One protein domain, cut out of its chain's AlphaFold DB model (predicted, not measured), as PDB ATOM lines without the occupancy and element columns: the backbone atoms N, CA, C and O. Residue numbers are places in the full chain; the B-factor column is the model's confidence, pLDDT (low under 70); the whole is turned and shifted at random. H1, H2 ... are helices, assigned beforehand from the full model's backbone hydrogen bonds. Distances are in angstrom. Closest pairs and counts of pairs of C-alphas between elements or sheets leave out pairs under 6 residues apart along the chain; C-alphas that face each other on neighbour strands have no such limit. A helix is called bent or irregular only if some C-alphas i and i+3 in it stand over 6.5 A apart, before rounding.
ATOM      1  N   MET A  40     -71.084 -19.174 -21.942       93.31
ATOM      2  CA  MET A  40     -69.820 -19.750 -21.483       93.31
ATOM      3  C   MET A  40     -68.671 -19.504 -22.474       93.31
ATOM      4  O   MET A  40     -67.539 -19.234 -22.067       93.31
ATOM      5  N   GLU A  41     -68.935 -19.580 -23.779       95.38
ATOM      6  CA  GLU A  41     -67.961 -19.240 -24.822       95.38
ATOM      7  C   GLU A  41     -67.604 -17.748 -24.796       95.38
ATOM      8  O   GLU A  41     -66.420 -17.401 -24.814       95.38
ATOM      9  N   GLU A  42     -68.602 -16.872 -24.669       94.88
ATOM     10  CA  GLU A  42     -68.410 -15.426 -24.509       94.88
ATOM     11  C   GLU A  42     -67.634 -15.094 -23.228       94.88
ATOM     12  O   GLU A  42     -66.681 -14.309 -23.264       94.88
ATOM     13  N   TYR A  43     -67.951 -15.751 -22.110       93.94
ATOM     14  CA  TYR A  43     -67.200 -15.631 -20.860       93.94
ATOM     15  C   TYR A  43     -65.734 -16.049 -21.034       93.94
ATOM     16  O   TYR A  43     -64.815 -15.341 -20.629       93.94
ATOM     17  N   ASN A  44     -65.474 -17.183 -21.686       94.12
ATOM     18  CA  ASN A  44     -64.104 -17.639 -21.917       94.12
ATOM     19  C   ASN A  44     -63.333 -16.705 -22.858       94.12
ATOM     20  O   ASN A  44     -62.141 -16.462 -22.646       94.12
ATOM     21  N   LYS A  45     -63.997 -16.157 -23.882       96.38
ATOM     22  CA  LYS A  45     -63.412 -15.174 -24.801       96.38
ATOM     23  C   LYS A  45     -63.058 -13.878 -24.074       96.38
ATOM     24  O   LYS A  45     -61.932 -13.403 -24.197       96.38
ATOM     25  N   THR A  46     -63.983 -13.336 -23.287       94.06
ATOM     26  CA  THR A  46     -63.762 -12.115 -22.495       94.06
ATOM     27  C   THR A  46     -62.692 -12.320 -21.424       94.06
ATOM     28  O   THR A  46     -61.828 -11.465 -21.265       94.06
ATOM     29  N   LYS A  47     -62.651 -13.485 -20.767       94.00
ATOM     30  CA  LYS A  47     -61.584 -13.857 -19.827       94.00
ATOM     31  C   LYS A  47     -60.199 -13.863 -20.480       94.00
ATOM     32  O   LYS A  47     -59.249 -13.364 -19.878       94.00
ATOM     33  N   LYS A  48     -60.074 -14.411 -21.696       95.69
ATOM     34  CA  LYS A  48     -58.816 -14.383 -22.463       95.69
ATOM     35  C   LYS A  48     -58.431 -12.958 -22.860       95.69
ATOM     36  O   LYS A  48     -57.317 -12.549 -22.555       95.69
ATOM     37  N   ALA A  49     -59.364 -12.191 -23.427       94.31
ATOM     38  CA  ALA A  49     -59.129 -10.797 -23.805       94.31
ATOM     39  C   ALA A  49     -58.710  -9.933 -22.600       94.31
ATOM     40  O   ALA A  49     -57.785  -9.136 -22.692       94.31
ATOM     41  N   HIS A  50     -59.329 -10.140 -21.435       91.56
ATOM     42  CA  HIS A  50     -58.942  -9.469 -20.195       91.56
ATOM     43  C   HIS A  50     -57.529  -9.866 -19.736       91.56
ATOM     44  O   HIS A  50     -56.766  -9.021 -19.273       91.56
ATOM     45  N   ALA A  51     -57.153 -11.142 -19.861       93.00
ATOM     46  CA  ALA A  51     -55.803 -11.597 -19.528       93.00
ATOM     47  C   ALA A  51     -54.739 -11.002 -20.469       93.00
ATOM     48  O   ALA A  51     -53.664 -10.624 -20.002       93.00
ATOM     49  N   GLU A  52     -55.046 -10.887 -21.762       94.81
ATOM     50  CA  GLU A  52     -54.191 -10.243 -22.767       94.81
ATOM     51  C   GLU A  52     -54.044  -8.744 -22.489       94.81
ATOM     52  O   GLU A  52     -52.922  -8.277 -22.312       94.81
ATOM     53  N   ALA A  53     -55.150  -8.021 -22.295       93.88
ATOM     54  CA  ALA A  53     -55.129  -6.601 -21.940       93.88
ATOM     55  C   ALA A  53     -54.352  -6.338 -20.637       93.88
ATOM     56  O   ALA A  53     -53.576  -5.390 -20.542       93.88
ATOM     57  N   LYS A  54     -54.487  -7.213 -19.630       92.06
ATOM     58  CA  LYS A  54     -53.709  -7.124 -18.384       92.06
ATOM     59  C   LYS A  54     -52.210  -7.327 -18.624       92.06
ATOM     60  O   LYS A  54     -51.396  -6.730 -17.923       92.06
ATOM     61  N   LYS A  55     -51.834  -8.185 -19.575       93.88
ATOM     62  CA  LYS A  55     -50.432  -8.399 -19.953       93.88
ATOM     63  C   LYS A  55     -49.873  -7.184 -20.690       93.88
ATOM     64  O   LYS A  55     -48.791  -6.740 -20.326       93.88
ATOM     65  N   GLU A  56     -50.610  -6.639 -21.654       93.75
ATOM     66  CA  GLU A  56     -50.230  -5.418 -22.377       93.75
ATOM     67  C   GLU A  56     -50.068  -4.242 -21.414       93.75
ATOM     68  O   GLU A  56     -49.032  -3.588 -21.421       93.75
ATOM     69  N   TYR A  57     -51.020  -4.053 -20.497       91.62
ATOM     70  CA  TYR A  57     -50.927  -3.033 -19.455       91.62
ATOM     71  C   TYR A  57     -49.627  -3.158 -18.646       91.62
ATOM     72  O   TYR A  57     -48.894  -2.182 -18.499       91.62
ATOM     73  N   LYS A  58     -49.284  -4.369 -18.186       89.00
ATOM     74  CA  LYS A  58     -48.029  -4.613 -17.453       89.00
ATOM     75  C   LYS A  58     -46.782  -4.316 -18.284       89.00
ATOM     76  O   LYS A  58     -45.807  -3.821 -17.737       89.00
ATOM     77  N   GLN A  59     -46.805  -4.629 -19.579       93.25
ATOM     78  CA  GLN A  59     -45.696  -4.324 -20.484       93.25
ATOM     79  C   GLN A  59     -45.534  -2.813 -20.659       93.25
ATOM     80  O   GLN A  59     -44.451  -2.296 -20.416       93.25
ATOM     81  N   THR A  60     -46.621  -2.097 -20.962       91.88
ATOM     82  CA  THR A  60     -46.595  -0.631 -21.091       91.88
ATOM     83  C   THR A  60     -46.207   0.067 -19.789       91.88
ATOM     84  O   THR A  60     -45.556   1.106 -19.816       91.88
ATOM     85  N   GLN A  61     -46.576  -0.506 -18.641       86.88
ATOM     86  CA  GLN A  61     -46.178   0.011 -17.340       86.88
ATOM     87  C   GLN A  61     -44.669  -0.141 -17.118       86.88
ATOM     88  O   GLN A  61     -44.040   0.820 -16.693       86.88
ATOM     89  N   ALA A  62     -44.089  -1.300 -17.443       88.19
ATOM     90  CA  ALA A  62     -42.646  -1.513 -17.336       88.19
ATOM     91  C   ALA A  62     -41.858  -0.561 -18.253       88.19
ATOM     92  O   ALA A  62     -40.896   0.060 -17.820       88.19
ATOM     93  N   GLU A  63     -42.320  -0.364 -19.494       91.31
ATOM     94  CA  GLU A  63     -41.714   0.607 -20.417       91.31
ATOM     95  C   GLU A  63     -41.782   2.045 -19.876       91.31
ATOM     96  O   GLU A  63     -40.840   2.821 -20.032       91.31
ATOM     97  N   LEU A  64     -42.890   2.410 -19.225       85.69
ATOM     98  CA  LEU A  64     -43.048   3.723 -18.604       85.69
ATOM     99  C   LEU A  64     -42.126   3.897 -17.389       85.69
ATOM    100  O   LEU A  64     -41.565   4.976 -17.215       85.69
ATOM    101  N   GLU A  65     -41.939   2.850 -16.584       84.25
ATOM    102  CA  GLU A  65     -40.992   2.833 -15.461       84.25
ATOM    103  C   GLU A  65     -39.538   3.007 -15.950       84.25
ATOM    104  O   GLU A  65     -38.808   3.837 -15.403       84.25
ATOM    105  N   ASP A  66     -39.146   2.331 -17.037       88.31
ATOM    106  CA  ASP A  66     -37.820   2.478 -17.659       88.31
ATOM    107  C   ASP A  66     -37.587   3.903 -18.203       88.31
ATOM    108  O   ASP A  66     -36.503   4.488 -18.056       88.31
ATOM    109  N   LEU A  67     -38.612   4.491 -18.834       86.31
ATOM    110  CA  LEU A  67     -38.568   5.871 -19.322       86.31
ATOM    111  C   LEU A  67     -38.474   6.873 -18.170       86.31
ATOM    112  O   LEU A  67     -37.685   7.816 -18.257       86.31
ATOM    113  N   ASP A  68     -39.233   6.668 -17.094       79.25
ATOM    114  CA  ASP A  68     -39.169   7.503 -15.896       79.25
ATOM    115  C   ASP A  68     -37.771   7.439 -15.255       79.25
ATOM    116  O   ASP A  68     -37.220   8.482 -14.895       79.25
ATOM    117  N   GLU A  69     -37.135   6.263 -15.190       84.75
ATOM    118  CA  GLU A  69     -35.751   6.131 -14.711       84.75
ATOM    119  C   GLU A  69     -34.763   6.913 -15.596       84.75
ATOM    120  O   GLU A  69     -33.865   7.604 -15.097       84.75
ATOM    121  N   CYS A  70     -34.938   6.857 -16.919       85.25
ATOM    122  CA  CYS A  70     -34.126   7.629 -17.858       85.25
ATOM    123  C   CYS A  70     -34.322   9.141 -17.680       85.25
ATOM    124  O   CYS A  70     -33.336   9.884 -17.634       85.25
ATOM    125  N   ILE A  71     -35.567   9.601 -17.535       81.06
ATOM    126  CA  ILE A  71     -35.901  11.012 -17.298       81.06
ATOM    127  C   ILE A  71     -35.293  11.488 -15.977       81.06
ATOM    128  O   ILE A  71     -34.726  12.578 -15.931       81.06
ATOM    129  N   LEU A  72     -35.334  10.672 -14.923       78.81
ATOM    130  CA  LEU A  72     -34.719  10.997 -13.634       78.81
ATOM    131  C   LEU A  72     -33.201  11.138 -13.736       78.81
ATOM    132  O   LEU A  72     -32.642  12.095 -13.199       78.81
ATOM    133  N   LYS A  73     -32.530  10.237 -14.461       83.44
ATOM    134  CA  LYS A  73     -31.084  10.336 -14.726       83.44
ATOM    135  C   LYS A  73     -30.746  11.599 -15.524       83.44
ATOM    136  O   LYS A  73     -29.758  12.264 -15.220       83.44
ATOM    137  N   MET A  74     -31.563  11.955 -16.519       80.25
ATOM    138  CA  MET A  74     -31.393  13.194 -17.288       80.25
ATOM    139  C   MET A  74     -31.597  14.436 -16.416       80.25
ATOM    140  O   MET A  74     -30.753  15.328 -16.431       80.25
ATOM    141  N   ALA A  75     -32.662  14.467 -15.615       77.38
ATOM    142  CA  ALA A  75     -32.955  15.538 -14.669       77.38
ATOM    143  C   ALA A  75     -31.809  15.733 -13.662       77.38
ATOM    144  O   ALA A  75     -31.309  16.844 -13.514       77.38
ATOM    145  N   ALA A  76     -31.310  14.646 -13.061       77.50
ATOM    146  CA  ALA A  76     -30.176  14.685 -12.138       77.50
ATOM    147  C   ALA A  76     -28.906  15.281 -12.776       77.50
ATOM    148  O   ALA A  76     -28.171  16.016 -12.118       77.50
ATOM    149  N   ASN A  77     -28.675  15.018 -14.067       80.62
ATOM    150  CA  ASN A  77     -27.551  15.580 -14.817       80.62
ATOM    151  C   ASN A  77     -27.751  17.058 -15.213       80.62
ATOM    152  O   ASN A  77     -26.766  17.745 -15.479       80.62
ATOM    153  N   MET A  78     -28.995  17.552 -15.262       80.00
ATOM    154  CA  MET A  78     -29.328  18.940 -15.623       80.00
ATOM    155  C   MET A  78     -29.270  19.927 -14.442       80.00
ATOM    156  O   MET A  78     -29.290  21.136 -14.663       80.00
ATOM    157  N   GLY A  79     -29.125  19.452 -13.202       74.44
ATOM    158  CA  GLY A  79     -28.849  20.303 -12.038       74.44
ATOM    159  C   GLY A  79     -30.076  21.015 -11.446       74.44
ATOM    160  O   GLY A  79     -31.172  20.466 -11.401       74.44
ATOM    161  N   SER A  80     -29.883  22.233 -10.919       60.41
ATOM    162  CA  SER A  80     -30.827  22.934 -10.019       60.41
ATOM    163  C   SER A  80     -32.216  23.235 -10.594       60.41
ATOM    164  O   SER A  80     -33.143  23.481  -9.822       60.41
ATOM    165  N   ASP A  81     -32.381  23.178 -11.914       64.69
ATOM    166  CA  ASP A  81     -33.643  23.501 -12.590       64.69
ATOM    167  C   ASP A  81     -34.622  22.309 -12.636       64.69
ATOM    168  O   ASP A  81     -35.779  22.468 -13.016       64.69
ATOM    169  N   SER A  82     -34.210  21.110 -12.202       66.62
ATOM    170  CA  SER A  82     -35.018  19.882 -12.307       66.62
ATOM    171  C   SER A  82     -35.773  19.481 -11.028       66.62
ATOM    172  O   SER A  82     -36.220  18.336 -10.903       66.62
ATOM    173  N   SER A  83     -35.899  20.386 -10.050       74.31
ATOM    174  CA  SER A  83     -36.499  20.078  -8.736       74.31
ATOM    175  C   SER A  83     -37.976  19.653  -8.795       74.31
ATOM    176  O   SER A  83     -38.476  18.996  -7.883       74.31
ATOM    177  N   GLU A  84     -38.689  20.008  -9.864       78.75
ATOM    178  CA  GLU A  84     -40.077  19.589 -10.085       78.75
ATOM    179  C   GLU A  84     -40.159  18.144 -10.595       78.75
ATOM    180  O   GLU A  84     -41.032  17.386 -10.174       78.75
ATOM    181  N   THR A  85     -39.216  17.720 -11.443       77.94
ATOM    182  CA  THR A  85     -39.160  16.355 -11.988       77.94
ATOM    183  C   THR A  85     -38.898  15.322 -10.893       77.94
ATOM    184  O   THR A  85     -39.534  14.266 -10.879       77.94
ATOM    185  N   THR A  86     -38.023  15.637  -9.934       76.25
ATOM    186  CA  THR A  86     -37.759  14.766  -8.778       76.25
ATOM    187  C   THR A  86     -38.987  14.648  -7.872       76.25
ATOM    188  O   THR A  86     -39.399  13.534  -7.558       76.25
ATOM    189  N   LYS A  87     -39.661  15.762  -7.552       81.62
ATOM    190  CA  LYS A  87     -40.927  15.748  -6.789       81.62
ATOM    191  C   LYS A  87     -42.031  14.951  -7.487       81.62
ATOM    192  O   LYS A  87     -42.786  14.232  -6.835       81.62
ATOM    193  N   HIS A  88     -42.146  15.056  -8.811       80.69
ATOM    194  CA  HIS A  88     -43.123  14.273  -9.566       80.69
ATOM    195  C   HIS A  88     -42.824  12.772  -9.530       80.69
ATOM    196  O   HIS A  88     -43.762  11.983  -9.421       80.69
ATOM    197  N   SER A  89     -41.553  12.372  -9.574       79.31
ATOM    198  CA  SER A  89     -41.159  10.972  -9.386       79.31
ATOM    199  C   SER A  89     -41.485  10.464  -7.977       79.31
ATOM    200  O   SER A  89     -42.091   9.401  -7.846       79.31
ATOM    201  N   GLU A  90     -41.199  11.250  -6.934       83.88
ATOM    202  CA  GLU A  90     -41.566  10.915  -5.550       83.88
ATOM    203  C   GLU A  90     -43.083  10.723  -5.393       83.88
ATOM    204  O   GLU A  90     -43.537   9.752  -4.785       83.88
ATOM    205  N   LEU A  91     -43.889  11.610  -5.991       87.44
ATOM    206  CA  LEU A  91     -45.348  11.480  -5.988       87.44
ATOM    207  C   LEU A  91     -45.822  10.222  -6.726       87.44
ATOM    208  O   LEU A  91     -46.731   9.556  -6.238       87.44
ATOM    209  N   ARG A  92     -45.216   9.866  -7.868       82.56
ATOM    210  CA  ARG A  92     -45.547   8.621  -8.587       82.56
ATOM    211  C   ARG A  92     -45.206   7.383  -7.763       82.56
ATOM    212  O   ARG A  92     -46.048   6.495  -7.656       82.56
ATOM    213  N   SER A  93     -44.038   7.364  -7.120       83.88
ATOM    214  CA  SER A  93     -43.640   6.286  -6.206       83.88
ATOM    215  C   SER A  93     -44.625   6.156  -5.039       83.88
ATOM    216  O   SER A  93     -45.105   5.061  -4.750       83.88
ATOM    217  N   LYS A  94     -45.042   7.281  -4.443       90.88
ATOM    218  CA  LYS A  94     -46.058   7.291  -3.384       90.88
ATOM    219  C   LYS A  94     -47.425   6.799  -3.869       90.88
ATOM    220  O   LYS A  94     -48.096   6.070  -3.147       90.88
ATOM    221  N   ILE A  95     -47.844   7.165  -5.082       89.25
ATOM    222  CA  ILE A  95     -49.080   6.649  -5.695       89.25
ATOM    223  C   ILE A  95     -48.985   5.132  -5.892       89.25
ATOM    224  O   ILE A  95     -49.957   4.431  -5.632       89.25
ATOM    225  N   GLN A  96     -47.838   4.618  -6.338       86.81
ATOM    226  CA  GLN A  96     -47.626   3.181  -6.513       86.81
ATOM    227  C   GLN A  96     -47.667   2.436  -5.175       86.81
ATOM    228  O   GLN A  96     -48.353   1.423  -5.079       86.81
ATOM    229  N   GLN A  97     -47.018   2.971  -4.139       92.62
ATOM    230  CA  GLN A  97     -47.075   2.411  -2.789       92.62
ATOM    231  C   GLN A  97     -48.512   2.381  -2.257       92.62
ATOM    232  O   GLN A  97     -48.986   1.326  -1.855       92.62
ATOM    233  N   LEU A  98     -49.249   3.494  -2.357       94.31
ATOM    234  CA  LEU A  98     -50.651   3.548  -1.932       94.31
ATOM    235  C   LEU A  98     -51.538   2.559  -2.699       94.31
ATOM    236  O   LEU A  98     -52.453   1.989  -2.116       94.31
ATOM    237  N   LYS A  99     -51.283   2.334  -3.994       92.81
ATOM    238  CA  LYS A  99     -52.000   1.305  -4.762       92.81
ATOM    239  C   LYS A  99     -51.720  -0.100  -4.230       92.81
ATOM    240  O   LYS A  99     -52.655  -0.880  -4.113       92.81
ATOM    241  N   MET A 100     -50.466  -0.408  -3.897       93.56
ATOM    242  CA  MET A 100     -50.106  -1.694  -3.295       93.56
ATOM    243  C   MET A 100     -50.748  -1.874  -1.916       93.56
ATOM    244  O   MET A 100     -51.271  -2.949  -1.637       93.56
ATOM    245  N   ASP A 101     -50.767  -0.824  -1.092       96.00
ATOM    246  CA  ASP A 101     -51.410  -0.849   0.226       96.00
ATOM    247  C   ASP A 101     -52.928  -1.073   0.103       96.00
ATOM    248  O   ASP A 101     -53.501  -1.861   0.851       96.00
ATOM    249  N   ILE A 102     -53.585  -0.427  -0.873       94.75
ATOM    250  CA  ILE A 102     -55.010  -0.653  -1.170       94.75
ATOM    251  C   ILE A 102     -55.251  -2.107  -1.584       94.75
ATOM    252  O   ILE A 102     -56.148  -2.746  -1.037       94.75
ATOM    253  N   GLU A 103     -54.452  -2.648  -2.508       95.25
ATOM    254  CA  GLU A 103     -54.591  -4.041  -2.953       95.25
ATOM    255  C   GLU A 103     -54.381  -5.042  -1.802       95.25
ATOM    256  O   GLU A 103     -55.079  -6.059  -1.735       95.25
ATOM    257  N   ASP A 104     -53.456  -4.766  -0.876       96.69
ATOM    258  CA  ASP A 104     -53.234  -5.616   0.297       96.69
ATOM    259  C   ASP A 104     -54.411  -5.553   1.281       96.69
ATOM    260  O   ASP A 104     -54.918  -6.596   1.699       96.69
ATOM    261  N   VAL A 105     -54.927  -4.355   1.584       96.56
ATOM    262  CA  VAL A 105     -56.112  -4.184   2.443       96.56
ATOM    263  C   VAL A 105     -57.344  -4.852   1.830       96.56
ATOM    264  O   VAL A 105     -58.073  -5.558   2.527       96.56
ATOM    265  N   GLU A 106     -57.578  -4.701   0.525       96.12
ATOM    266  CA  GLU A 106     -58.681  -5.376  -0.171       96.12
ATOM    267  C   GLU A 106     -58.559  -6.902  -0.084       96.12
ATOM    268  O   GLU A 106     -59.557  -7.605   0.116       96.12
ATOM    269  N   LYS A 107     -57.336  -7.432  -0.185       95.50
ATOM    270  CA  LYS A 107     -57.070  -8.862  -0.020       95.50
ATOM    271  C   LYS A 107     -57.339  -9.328   1.412       95.50
ATOM    272  O   LYS A 107     -57.960 -10.379   1.575       95.50
ATOM    273  N   GLN A 108     -56.933  -8.557   2.423       95.62
ATOM    274  CA  GLN A 108     -57.230  -8.845   3.830       95.62
ATOM    275  C   GLN A 108     -58.744  -8.828   4.094       95.62
ATOM    276  O   GLN A 108     -59.271  -9.764   4.692       95.62
ATOM    277  N   ILE A 109     -59.475  -7.837   3.569       92.12
ATOM    278  CA  ILE A 109     -60.946  -7.780   3.648       92.12
ATOM    279  C   ILE A 109     -61.571  -9.014   2.989       92.12
ATOM    280  O   ILE A 109     -62.484  -9.624   3.543       92.12
ATOM    281  N   ALA A 110     -61.084  -9.412   1.811       90.56
ATOM    282  CA  ALA A 110     -61.580 -10.596   1.120       90.56
ATOM    283  C   ALA A 110     -61.293 -11.896   1.891       90.56
ATOM    284  O   ALA A 110     -62.088 -12.831   1.819       90.56
ATOM    285  N   GLU A 111     -60.175 -11.978   2.612       91.56
ATOM    286  CA  GLU A 111     -59.844 -13.109   3.481       91.56
ATOM    287  C   GLU A 111     -60.742 -13.157   4.719       91.56
ATOM    288  O   GLU A 111     -61.343 -14.198   4.981       91.56
ATOM    289  N   VAL A 112     -60.930 -12.029   5.408       88.12
ATOM    290  CA  VAL A 112     -61.853 -11.923   6.549       88.12
ATOM    291  C   VAL A 112     -63.279 -12.265   6.123       88.12
ATOM    292  O   VAL A 112     -63.918 -13.092   6.758       88.12
ATOM    293  N   ASN A 113     -63.765 -11.745   4.995       86.06
ATOM    294  CA  ASN A 113     -65.100 -12.078   4.481       86.06
ATOM    295  C   ASN A 113     -65.253 -13.559   4.099       86.06
ATOM    296  O   ASN A 113     -66.357 -14.094   4.141       86.06
ATOM    297  N   LYS A 114     -64.165 -14.234   3.708       84.25
ATOM    298  CA  LYS A 114     -64.176 -15.687   3.479       84.25
ATOM    299  C   LYS A 114     -64.197 -16.480   4.780       84.25
ATOM    300  O   LYS A 114     -64.733 -17.580   4.766       84.25
ATOM    301  N   GLN A 115     -63.585 -15.966   5.845       81.50
ATOM    302  CA  GLN A 115     -63.606 -16.582   7.175       81.50
ATOM    303  C   GLN A 115     -64.952 -16.347   7.869       81.50
ATOM    304  O   GLN A 115     -65.512 -17.274   8.438       81.50
ATOM    305  N   CYS A 116     -65.523 -15.147   7.736       78.19
ATOM    306  CA  CYS A 116     -66.877 -14.800   8.155       78.19
ATOM    307  C   CYS A 116     -67.912 -15.386   7.185       78.19
ATOM    308  O   CYS A 116     -68.666 -14.660   6.532       78.19
TER     309      CYS A 116
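AT A GLANCE: This is residues 40 to 116 of the 387 residues of an uncharacterized protein of Trichomonas vaginalis (UniProt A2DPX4). Two long helices, H1 then H2, make an open V: they meet at the turn around Gly 79 and spread from there, and both arms, residues 40 to 67 and 93 to 116, stand free. The printed part has 77 residues, with two named helices and no named strand; its class is all helix. It is extended, with a radius of gyration of the C-alphas of 18.8 A, and flat, spanning 57 by 33 by 12 A.

HOW THE PARTS SIT: H1, residues 40 to 78, and H2, residues 80 to 115, form a helical hairpin, running opposite ways at a shallow tilt of 31 degrees. They touch through residues 68 to 76 of H1 and 82 to 89 of H2 alone; the closest C-alphas, of Ala 75 and Ser 82, are 5.4 A apart. Every O i to N i+4 pair of H1 is within hydrogen-bond range, and 30 of 32 in H2.

IN THESE COORDINATES: H1 starts at C-alpha 40 (-69.820, -19.750, -21.483) and is 56.3 A long. H2 is 54.1 A long and ends at C-alpha 115 (-63.606, -16.582, 7.175); it is irregular, with C-alphas 81 and 84 7.9 A apart.

THE WHOLE: The C-alphas farthest apart, of Met 40 and Ser 80, are 58.9 A apart. The link from H1 to H2 is tight, and the printed part has no cut. Mean pLDDT of the printed part is 87.2; residues 80 to 82 are under 70.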